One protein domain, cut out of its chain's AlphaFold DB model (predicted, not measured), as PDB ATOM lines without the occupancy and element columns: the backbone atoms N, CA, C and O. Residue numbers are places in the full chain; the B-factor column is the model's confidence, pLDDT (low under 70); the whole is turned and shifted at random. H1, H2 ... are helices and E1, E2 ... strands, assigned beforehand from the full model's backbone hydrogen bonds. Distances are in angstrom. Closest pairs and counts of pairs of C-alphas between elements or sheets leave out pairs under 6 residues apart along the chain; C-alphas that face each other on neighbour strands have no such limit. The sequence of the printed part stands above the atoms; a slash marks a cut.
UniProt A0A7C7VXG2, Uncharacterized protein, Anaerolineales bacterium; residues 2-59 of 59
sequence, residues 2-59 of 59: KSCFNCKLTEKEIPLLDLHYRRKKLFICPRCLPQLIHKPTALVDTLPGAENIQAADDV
ATOM      1  N   LYS A   2     133.175  77.115 -13.155       97.00
ATOM      2  CA  LYS A   2     133.927  75.898 -12.807       97.00
ATOM      3  C   LYS A   2     133.168  75.101 -11.749       97.00
ATOM      4  O   LYS A   2     132.501  75.691 -10.900       97.00
ATOM      5  N   SER A   3     133.284  73.779 -11.790       98.31
ATOM      6  CA  SER A   3     132.629  72.878 -10.840       98.31
ATOM      7  C   SER A   3     133.512  71.683 -10.519       98.31
ATOM      8  O   SER A   3     134.202  71.181 -11.410       98.31
ATOM      9  N   CYS A   4     133.428  71.180  -9.289       98.50
ATOM     10  CA  CYS A   4     134.032  69.904  -8.919       98.50
ATOM     11  C   CYS A   4     133.563  68.809  -9.890       98.50
ATOM     12  O   CYS A   4     132.357  68.633 -10.084       98.50
ATOM     13  N   PHE A   5     134.490  68.060 -10.495       97.62
ATOM     14  CA  PHE A   5     134.132  67.023 -11.468       97.62
ATOM     15  C   PHE A   5     133.242  65.940 -10.845       97.62
ATOM     16  O   PHE A   5     132.413  65.364 -11.549       97.62
ATOM     17  N   ASN A   6     133.381  65.714  -9.532       97.88
ATOM     18  CA  ASN A   6     132.667  64.683  -8.794       97.88
ATOM     19  C   ASN A   6     131.290  65.180  -8.309       97.88
ATOM     20  O   ASN A   6     130.265  64.773  -8.843       97.88
ATOM     21  N   CYS A   7     131.251  66.122  -7.357       97.69
ATOM     22  CA  CYS A   7     130.000  66.554  -6.710       97.69
ATOM     23  C   CYS A   7     129.273  67.730  -7.383       97.69
ATOM     24  O   CYS A   7     128.232  68.153  -6.892       97.69
ATOM     25  N   LYS A   8     129.825  68.288  -8.468       98.00
ATOM     26  CA  LYS A   8     129.247  69.387  -9.268       98.00
ATOM     27  C   LYS A   8     129.063  70.741  -8.565       98.00
ATOM     28  O   LYS A   8     128.703  71.697  -9.246       98.00
ATOM     29  N   LEU A   9     129.391  70.865  -7.275       98.31
ATOM     30  CA  LEU A   9     129.439  72.164  -6.593       98.31
ATOM     31  C   LEU A   9     130.392  73.120  -7.309       98.31
ATOM     32  O   LEU A   9     131.470  72.728  -7.777       98.31
ATOM     33  N   THR A  10     129.976  74.374  -7.380       98.62
ATOM     34  CA  THR A  10     130.680  75.436  -8.093       98.62
ATOM     35  C   THR A  10     131.651  76.183  -7.184       98.62
ATOM     36  O   THR A  10     131.568  76.110  -5.959       98.62
ATOM     37  N   GLU A  11     132.542  76.974  -7.785       97.56
ATOM     38  CA  GLU A  11     133.474  77.856  -7.057       97.56
ATOM     39  C   GLU A  11     132.790  78.932  -6.187       97.56
ATOM     40  O   GLU A  11     133.450  79.571  -5.375       97.56
ATOM     41  N   LYS A  12     131.470  79.125  -6.334       98.12
ATOM     42  CA  LYS A  12     130.665  80.003  -5.470       98.12
ATOM     43  C   LYS A  12     130.242  79.333  -4.160       98.12
ATOM     44  O   LYS A  12     129.915  80.025  -3.206       98.12
ATOM     45  N   GLU A  13     130.211  78.004  -4.135       98.38
ATOM     46  CA  GLU A  13     129.702  77.207  -3.013       98.38
ATOM     47  C   GLU A  13     130.839  76.580  -2.201       98.38
ATOM     48  O   GLU A  13     130.708  76.376  -0.996       98.38
ATOM     49  N   ILE A  14     131.957  76.248  -2.855       98.44
ATOM     50  CA  ILE A  14     133.118  75.612  -2.229       98.44
ATOM     51  C   ILE A  14     134.403  75.977  -2.994       98.44
ATOM     52  O   ILE A  14     134.357  76.089  -4.222       98.44
ATOM     53  N   PRO A  15     135.567  76.131  -2.329       98.31
ATOM     54  CA  PRO A  15     136.834  76.273  -3.038       98.31
ATOM     55  C   PRO A  15     137.081  75.085  -3.971       98.31
ATOM     56  O   PRO A  15     136.792  73.930  -3.643       98.31
ATOM     57  N   LEU A  16     137.652  75.387  -5.132       98.75
ATOM     58  CA  LEU A  16     138.071  74.407  -6.122       98.75
ATOM     59  C   LEU A  16     139.590  74.467  -6.281       98.75
ATOM     60  O   LEU A  16     140.167  75.548  -6.357       98.75
ATOM     61  N   LEU A  17     140.217  73.296  -6.354       98.44
ATOM     62  CA  LEU A  17     141.612  73.124  -6.729       98.44
ATOM     63  C   LEU A  17     141.694  72.756  -8.210       98.44
ATOM     64  O   LEU A  17     140.882  71.966  -8.707       98.44
ATOM     65  N   ASP A  18     142.700  73.296  -8.891       97.94
ATOM     66  CA  ASP A  18     143.033  72.922 -10.263       97.94
ATOM     67  C   ASP A  18     143.653  71.518 -10.276       97.94
ATOM     68  O   ASP A  18     144.660  71.260  -9.618       97.94
ATOM     69  N   LEU A  19     143.066  70.609 -11.055       96.44
ATOM     70  CA  LEU A  19     143.569  69.253 -11.258       96.44
ATOM     71  C   LEU A  19     143.946  69.071 -12.728       96.44
ATOM     72  O   LEU A  19     143.109  69.200 -13.619       96.44
ATOM     73  N   HIS A  20     145.208  68.747 -12.991       95.94
ATOM     74  CA  HIS A  20     145.703  68.467 -14.336       95.94
ATOM     75  C   HIS A  20     145.916  66.962 -14.490       95.94
ATOM     76  O   HIS A  20     146.763  66.381 -13.820       95.94
ATOM     77  N   TYR A  21     145.156  66.321 -15.378       95.00
ATOM     78  CA  TYR A  21     145.235  64.875 -15.591       95.00
ATOM     79  C   TYR A  21     144.974  64.523 -17.054       95.00
ATOM     80  O   TYR A  21     144.041  65.043 -17.662       95.00
ATOM     81  N   ARG A  22     145.808  63.656 -17.646       92.12
ATOM     82  CA  ARG A  22     145.699  63.220 -19.058       92.12
ATOM     83  C   ARG A  22     145.485  64.382 -20.046       92.12
ATOM     84  O   ARG A  22     144.612  64.329 -20.908       92.12
ATOM     85  N   ARG A  23     146.280  65.452 -19.905       94.06
ATOM     86  CA  ARG A  23     146.193  66.700 -20.700       94.06
ATOM     87  C   ARG A  23     144.850  67.445 -20.596       94.06
ATOM     88  O   ARG A  23     144.602  68.357 -21.378       94.06
ATOM     89  N   LYS A  24     143.995  67.098 -19.631       93.38
ATOM     90  CA  LYS A  24     142.764  67.826 -19.309       93.38
ATOM     91  C   LYS A  24     142.959  68.651 -18.045       93.38
ATOM     92  O   LYS A  24     143.609  68.208 -17.098       93.38
ATOM     93  N   LYS A  25     142.354  69.838 -18.039       96.50
ATOM     94  CA  LYS A  25     142.176  70.651 -16.839       96.50
ATOM     95  C   LYS A  25     140.804  70.349 -16.242       96.50
ATOM     96  O   LYS A  25     139.788  70.480 -16.922       96.50
ATOM     97  N   LEU A  26     140.799  69.919 -14.991       97.44
ATOM     98  CA  LEU A  26     139.637  69.569 -14.186       97.44
ATOM     99  C   LEU A  26     139.668  70.389 -12.893       97.44
ATOM    100  O   LEU A  26     140.660  71.048 -12.584       97.44
ATOM    101  N   PHE A  27     138.586  70.313 -12.123       98.50
ATOM    102  CA  PHE A  27     138.503  70.943 -10.812       98.50
ATOM    103  C   PHE A  27     137.991  69.935  -9.792       98.50
ATOM    104  O   PHE A  27     137.069  69.173 -10.084       98.50
ATOM    105  N   ILE A  28     138.563  69.943  -8.595       98.50
ATOM    106  CA  ILE A  28     138.123  69.114  -7.469       98.50
ATOM    107  C   ILE A  28     137.988  69.989  -6.226       98.50
ATOM    108  O   ILE A  28     138.766  70.918  -6.034       98.50
ATOM    109  N   CYS A  29     136.990  69.734  -5.385       98.69
ATOM    110  CA  CYS A  29     136.839  70.454  -4.122       98.69
ATOM    111  C   CYS A  29     137.512  69.695  -2.960       98.69
ATOM    112  O   CYS A  29     137.620  68.466  -3.029       98.69
ATOM    113  N   PRO A  30     137.877  70.370  -1.850       98.44
ATOM    114  CA  PRO A  30     138.459  69.715  -0.675       98.44
ATOM    115  C   PRO A  30     137.602  68.590  -0.086       98.44
ATOM    116  O   PRO A  30     138.137  67.670   0.513       98.44
ATOM    117  N   ARG A  31     136.275  68.625  -0.274       98.19
ATOM    118  CA  ARG A  31     135.370  67.559   0.188       98.19
ATOM    119  C   ARG A  31     135.548  66.256  -0.596       98.19
ATOM    120  O   ARG A  31     135.436  65.182  -0.021       98.19
ATOM    121  N   CYS A  32     135.782  66.346  -1.904       98.19
ATOM    122  CA  CYS A  32     135.939  65.176  -2.771       98.19
ATOM    123  C   CYS A  32     137.400  64.743  -2.925       98.19
ATOM    124  O   CYS A  32     137.649  63.607  -3.317       98.19
ATOM    125  N   LEU A  33     138.359  65.619  -2.613       98.25
ATOM    126  CA  LEU A  33     139.787  65.315  -2.697       98.25
ATOM    127  C   LEU A  33     140.202  64.064  -1.893       98.25
ATOM    128  O   LEU A  33     140.913  63.241  -2.466       98.25
ATOM    129  N   PRO A  34     139.719  63.818  -0.657       98.06
ATOM    130  CA  PRO A  34     140.034  62.587   0.070       98.06
ATOM    131  C   PRO A  34     139.627  61.311  -0.674       98.06
ATOM    132  O   PRO A  34     140.331  60.312  -0.605       98.06
ATOM    133  N   GLN A  35     138.527  61.332  -1.434       97.69
ATOM    134  CA  GLN A  35     138.127  60.173  -2.236       97.69
ATOM    135  C   GLN A  35     139.138  59.897  -3.353       97.69
ATOM    136  O   GLN A  35     139.452  58.741  -3.606       97.69
ATOM    137  N   LEU A  36     139.689  60.941  -3.979       97.44
ATOM    138  CA  LEU A  36     140.755  60.789  -4.971       97.44
ATOM    139  C   LEU A  36     142.046  60.223  -4.351       97.44
ATOM    140  O   LEU A  36     142.735  59.463  -5.017       97.44
ATOM    141  N   ILE A  37     142.351  60.575  -3.098       97.56
ATOM    142  CA  ILE A  37     143.561  60.132  -2.382       97.56
ATOM    143  C   ILE A  37     143.432  58.676  -1.907       97.56
ATOM    144  O   ILE A  37     144.327  57.875  -2.158       97.56
ATOM    145  N   HIS A  38     142.322  58.327  -1.248       97.62
ATOM    146  CA  HIS A  38     142.164  57.039  -0.558       97.62
ATOM    147  C   HIS A  38     141.412  55.981  -1.381       97.62
ATOM    148  O   HIS A  38     141.562  54.788  -1.145       97.62
ATOM    149  N   LYS A  39     140.528  56.388  -2.306       97.19
ATOM    150  CA  LYS A  39     139.641  55.476  -3.061       97.19
ATOM    151  C   LYS A  39     139.416  55.940  -4.510       97.19
ATOM    152  O   LYS A  39     138.262  56.143  -4.910       97.19
ATOM    153  N   PRO A  40     140.477  56.114  -5.318       96.75
ATOM    154  CA  PRO A  40     140.363  56.657  -6.672       96.75
ATOM    155  C   PRO A  40     139.450  55.829  -7.588       96.75
ATOM    156  O   PRO A  40     138.706  56.397  -8.384       96.75
ATOM    157  N   THR A  41     139.412  54.503  -7.431       95.69
ATOM    158  CA  THR A  41     138.539  53.605  -8.212       95.69
ATOM    159  C   THR A  41     137.045  53.905  -8.051       95.69
ATOM    160  O   THR A  41     136.265  53.623  -8.954       95.69
ATOM    161  N   ALA A  42     136.625  54.555  -6.960       96.06
ATOM    162  CA  ALA A  42     135.242  54.994  -6.767       96.06
ATOM    163  C   ALA A  42     134.859  56.226  -7.616       96.06
ATOM    164  O   ALA A  42     133.747  56.736  -7.494       96.06
ATOM    165  N   LEU A  43     135.782  56.739  -8.437       96.88
ATOM    166  CA  LEU A  43     135.589  57.907  -9.296       96.88
ATOM    167  C   LEU A  43     135.560  57.556 -10.789       96.88
ATOM    168  O   LEU A  43     135.523  58.472 -11.601       96.88
ATOM    169  N   VAL A  44     135.562  56.278 -11.184       95.75
ATOM    170  CA  VAL A  44     135.614  55.865 -12.605       95.75
ATOM    171  C   VAL A  44     134.497  56.465 -13.465       95.75
ATOM    172  O   VAL A  44     134.734  56.823 -14.618       95.75
ATOM    173  N   ASP A  45     133.317  56.682 -12.882       94.94
ATOM    174  CA  ASP A  45     132.170  57.276 -13.576       94.94
ATOM    175  C   ASP A  45     132.320  58.790 -13.806       94.94
ATOM    176  O   ASP A  45     131.688  59.363 -14.696       94.94
ATOM    177  N   THR A  46     133.144  59.472 -13.004       95.75
ATOM    178  CA  THR A  46     133.291  60.939 -13.032       95.75
ATOM    179  C   THR A  46     134.679  61.410 -13.469       95.75
ATOM    180  O   THR A  46     134.824  62.549 -13.924       95.75
ATOM    181  N   LEU A  47     135.686  60.539 -13.392       95.88
ATOM    182  CA  LEU A  47     137.075  60.764 -13.768       95.88
ATOM    183  C   LEU A  47     137.578  59.596 -14.637       95.88
ATOM    184  O   LEU A  47     138.039  58.580 -14.114       95.88
ATOM    185  N   PRO A  48     137.554  59.738 -15.973       93.38
ATOM    186  CA  PRO A  48     138.033  58.694 -16.872       93.38
ATOM    187  C   PRO A  48     139.505  58.350 -16.621       93.38
ATOM    188  O   PRO A  48     140.365  59.230 -16.721       93.38
ATOM    189  N   GLY A  49     139.806  57.077 -16.366       94.06
ATOM    190  CA  GLY A  49     141.156  56.606 -16.061       94.06
ATOM    191  C   GLY A  49     141.460  56.453 -14.573       94.06
ATOM    192  O   GLY A  49     142.585  56.060 -14.253       94.06
ATOM    193  N   ALA A  50     140.506  56.754 -13.684       95.50
ATOM    194  CA  ALA A  50     140.674  56.640 -12.237       95.50
ATOM    195  C   ALA A  50     140.982  55.210 -11.761       95.50
ATOM    196  O   ALA A  50     141.640  55.038 -10.741       95.50
ATOM    197  N   GLU A  51     140.599  54.191 -12.531       94.69
ATOM    198  CA  GLU A  51     140.952  52.789 -12.303       94.69
ATOM    199  C   GLU A  51     142.463  52.508 -12.368       94.69
ATOM    200  O   GLU A  51     142.921  51.488 -11.870       94.69
ATOM    201  N   ASN A  52     143.243  53.422 -12.959       95.12
ATOM    202  CA  ASN A  52     144.699  53.305 -13.088       95.12
ATOM    203  C   ASN A  52     145.465  54.145 -12.050       95.12
ATOM    204  O   ASN A  52     146.681  54.280 -12.156       95.12
ATOM    205  N   ILE A  53     144.769  54.791 -11.111       95.19
ATOM    206  CA  ILE A  53     145.386  55.608 -10.062       95.19
ATOM    207  C   ILE A  53     145.523  54.734  -8.812       95.19
ATOM    208  O   ILE A  53     144.528  54.199  -8.331       95.19
ATOM    209  N   GLN A  54     146.741  54.593  -8.286       95.81
ATOM    210  CA  GLN A  54     146.970  53.942  -6.992       95.81
ATOM    211  C   GLN A  54     146.516  54.860  -5.856       95.81
ATOM    212  O   GLN A  54     146.733  56.074  -5.921       95.81
ATOM    213  N   ALA A  55     145.877  54.291  -4.831       96.06
ATOM    214  CA  ALA A  55     145.574  55.047  -3.625       96.06
ATOM    215  C   ALA A  55     146.885  55.418  -2.920       96.06
ATOM    216  O   ALA A  55     147.843  54.648  -2.934       96.06
ATOM    217  N   ALA A  56     146.926  56.592  -2.295       95.38
ATOM    218  CA  ALA A  56     148.115  57.036  -1.567       95.38
ATOM    219  C   ALA A  56     148.426  56.142  -0.354       95.38
ATOM    220  O   ALA A  56     149.571  56.078   0.070       95.38
ATOM    221  N   ASP A  57     147.410  55.456   0.174       92.62
ATOM    222  CA  ASP A  57     147.537  54.534   1.304       92.62
ATOM    223  C   ASP A  57     148.269  53.231   0.921       92.62
ATOM    224  O   ASP A  57     148.742  52.516   1.802       92.62
ATOM    225  N   ASP A  58     148.367  52.929  -0.381       86.81
ATOM    226  CA  ASP A  58     148.978  51.705  -0.920       86.81
ATOM    227  C   ASP A  58     150.455  51.900  -1.337       86.81
ATOM    228  O   ASP A  58     151.046  50.996  -1.939       86.81
ATOM    229  N   VAL A  59     151.037  53.082  -1.077       76.62
ATOM    230  CA  VAL A  59     152.408  53.480  -1.461       76.62
ATOM    231  C   VAL A  59     153.366  53.442  -0.276       76.62
ATOM    232  O   VAL A  59     152.992  53.932   0.812       76.62
TER     233      VAL A  59
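This is residues 2 to 59 of the 59 residues of an uncharacterized protein of Anaerolineales bacterium (UniProt A0A7C7VXG2). This is a small, loop-rich domain with little regular structure: a strand hairpin, E1 and E2, and a corner of two short helices, H1 and H2, lie between a looped stretch, residues 2 to 16, towards one end and a winding stretch, residues 44 to 59, towards the other. The 58 printed residues run E1, E2, H1, H2, with an antiparallel two-strand sheet; the class is mixed, and named elements hold only 20 residues. It is compact, radius of gyration of the C-alphas 11.1 A, spanning 34 by 22 by 17 A.

Find C-alpha 17 at (141.612, 73.124, -6.729), where E1, residues 17 to 21, begins its 12.6 A. E2 follows, residues 24 to 28, 12.8 A. Next come H1, residues 33 to 38, and H2, residues 40 to 43, ending at C-alpha 43, (135.589, 57.907, -9.296).

In the E1 and E2 hairpin, directions 144 degrees apart, look for N 19 and O 26, 2.9 A apart, within hydrogen-bond range. H1 and H2 touch only at the corner, and only just, with 3 pairs of C-alphas within 8 A; the closest are Leu 36 and Leu 43, 7.3 A. H1 has every O i to N i+4 pair within range; H2 is too short for one. E1 and H1 are apart.

The farthest C-alphas, Lys 12 and Val 59, are 34.5 A apart. The printed part has no cut, the three links are tight, and no printed residue is under 70 in pLDDT.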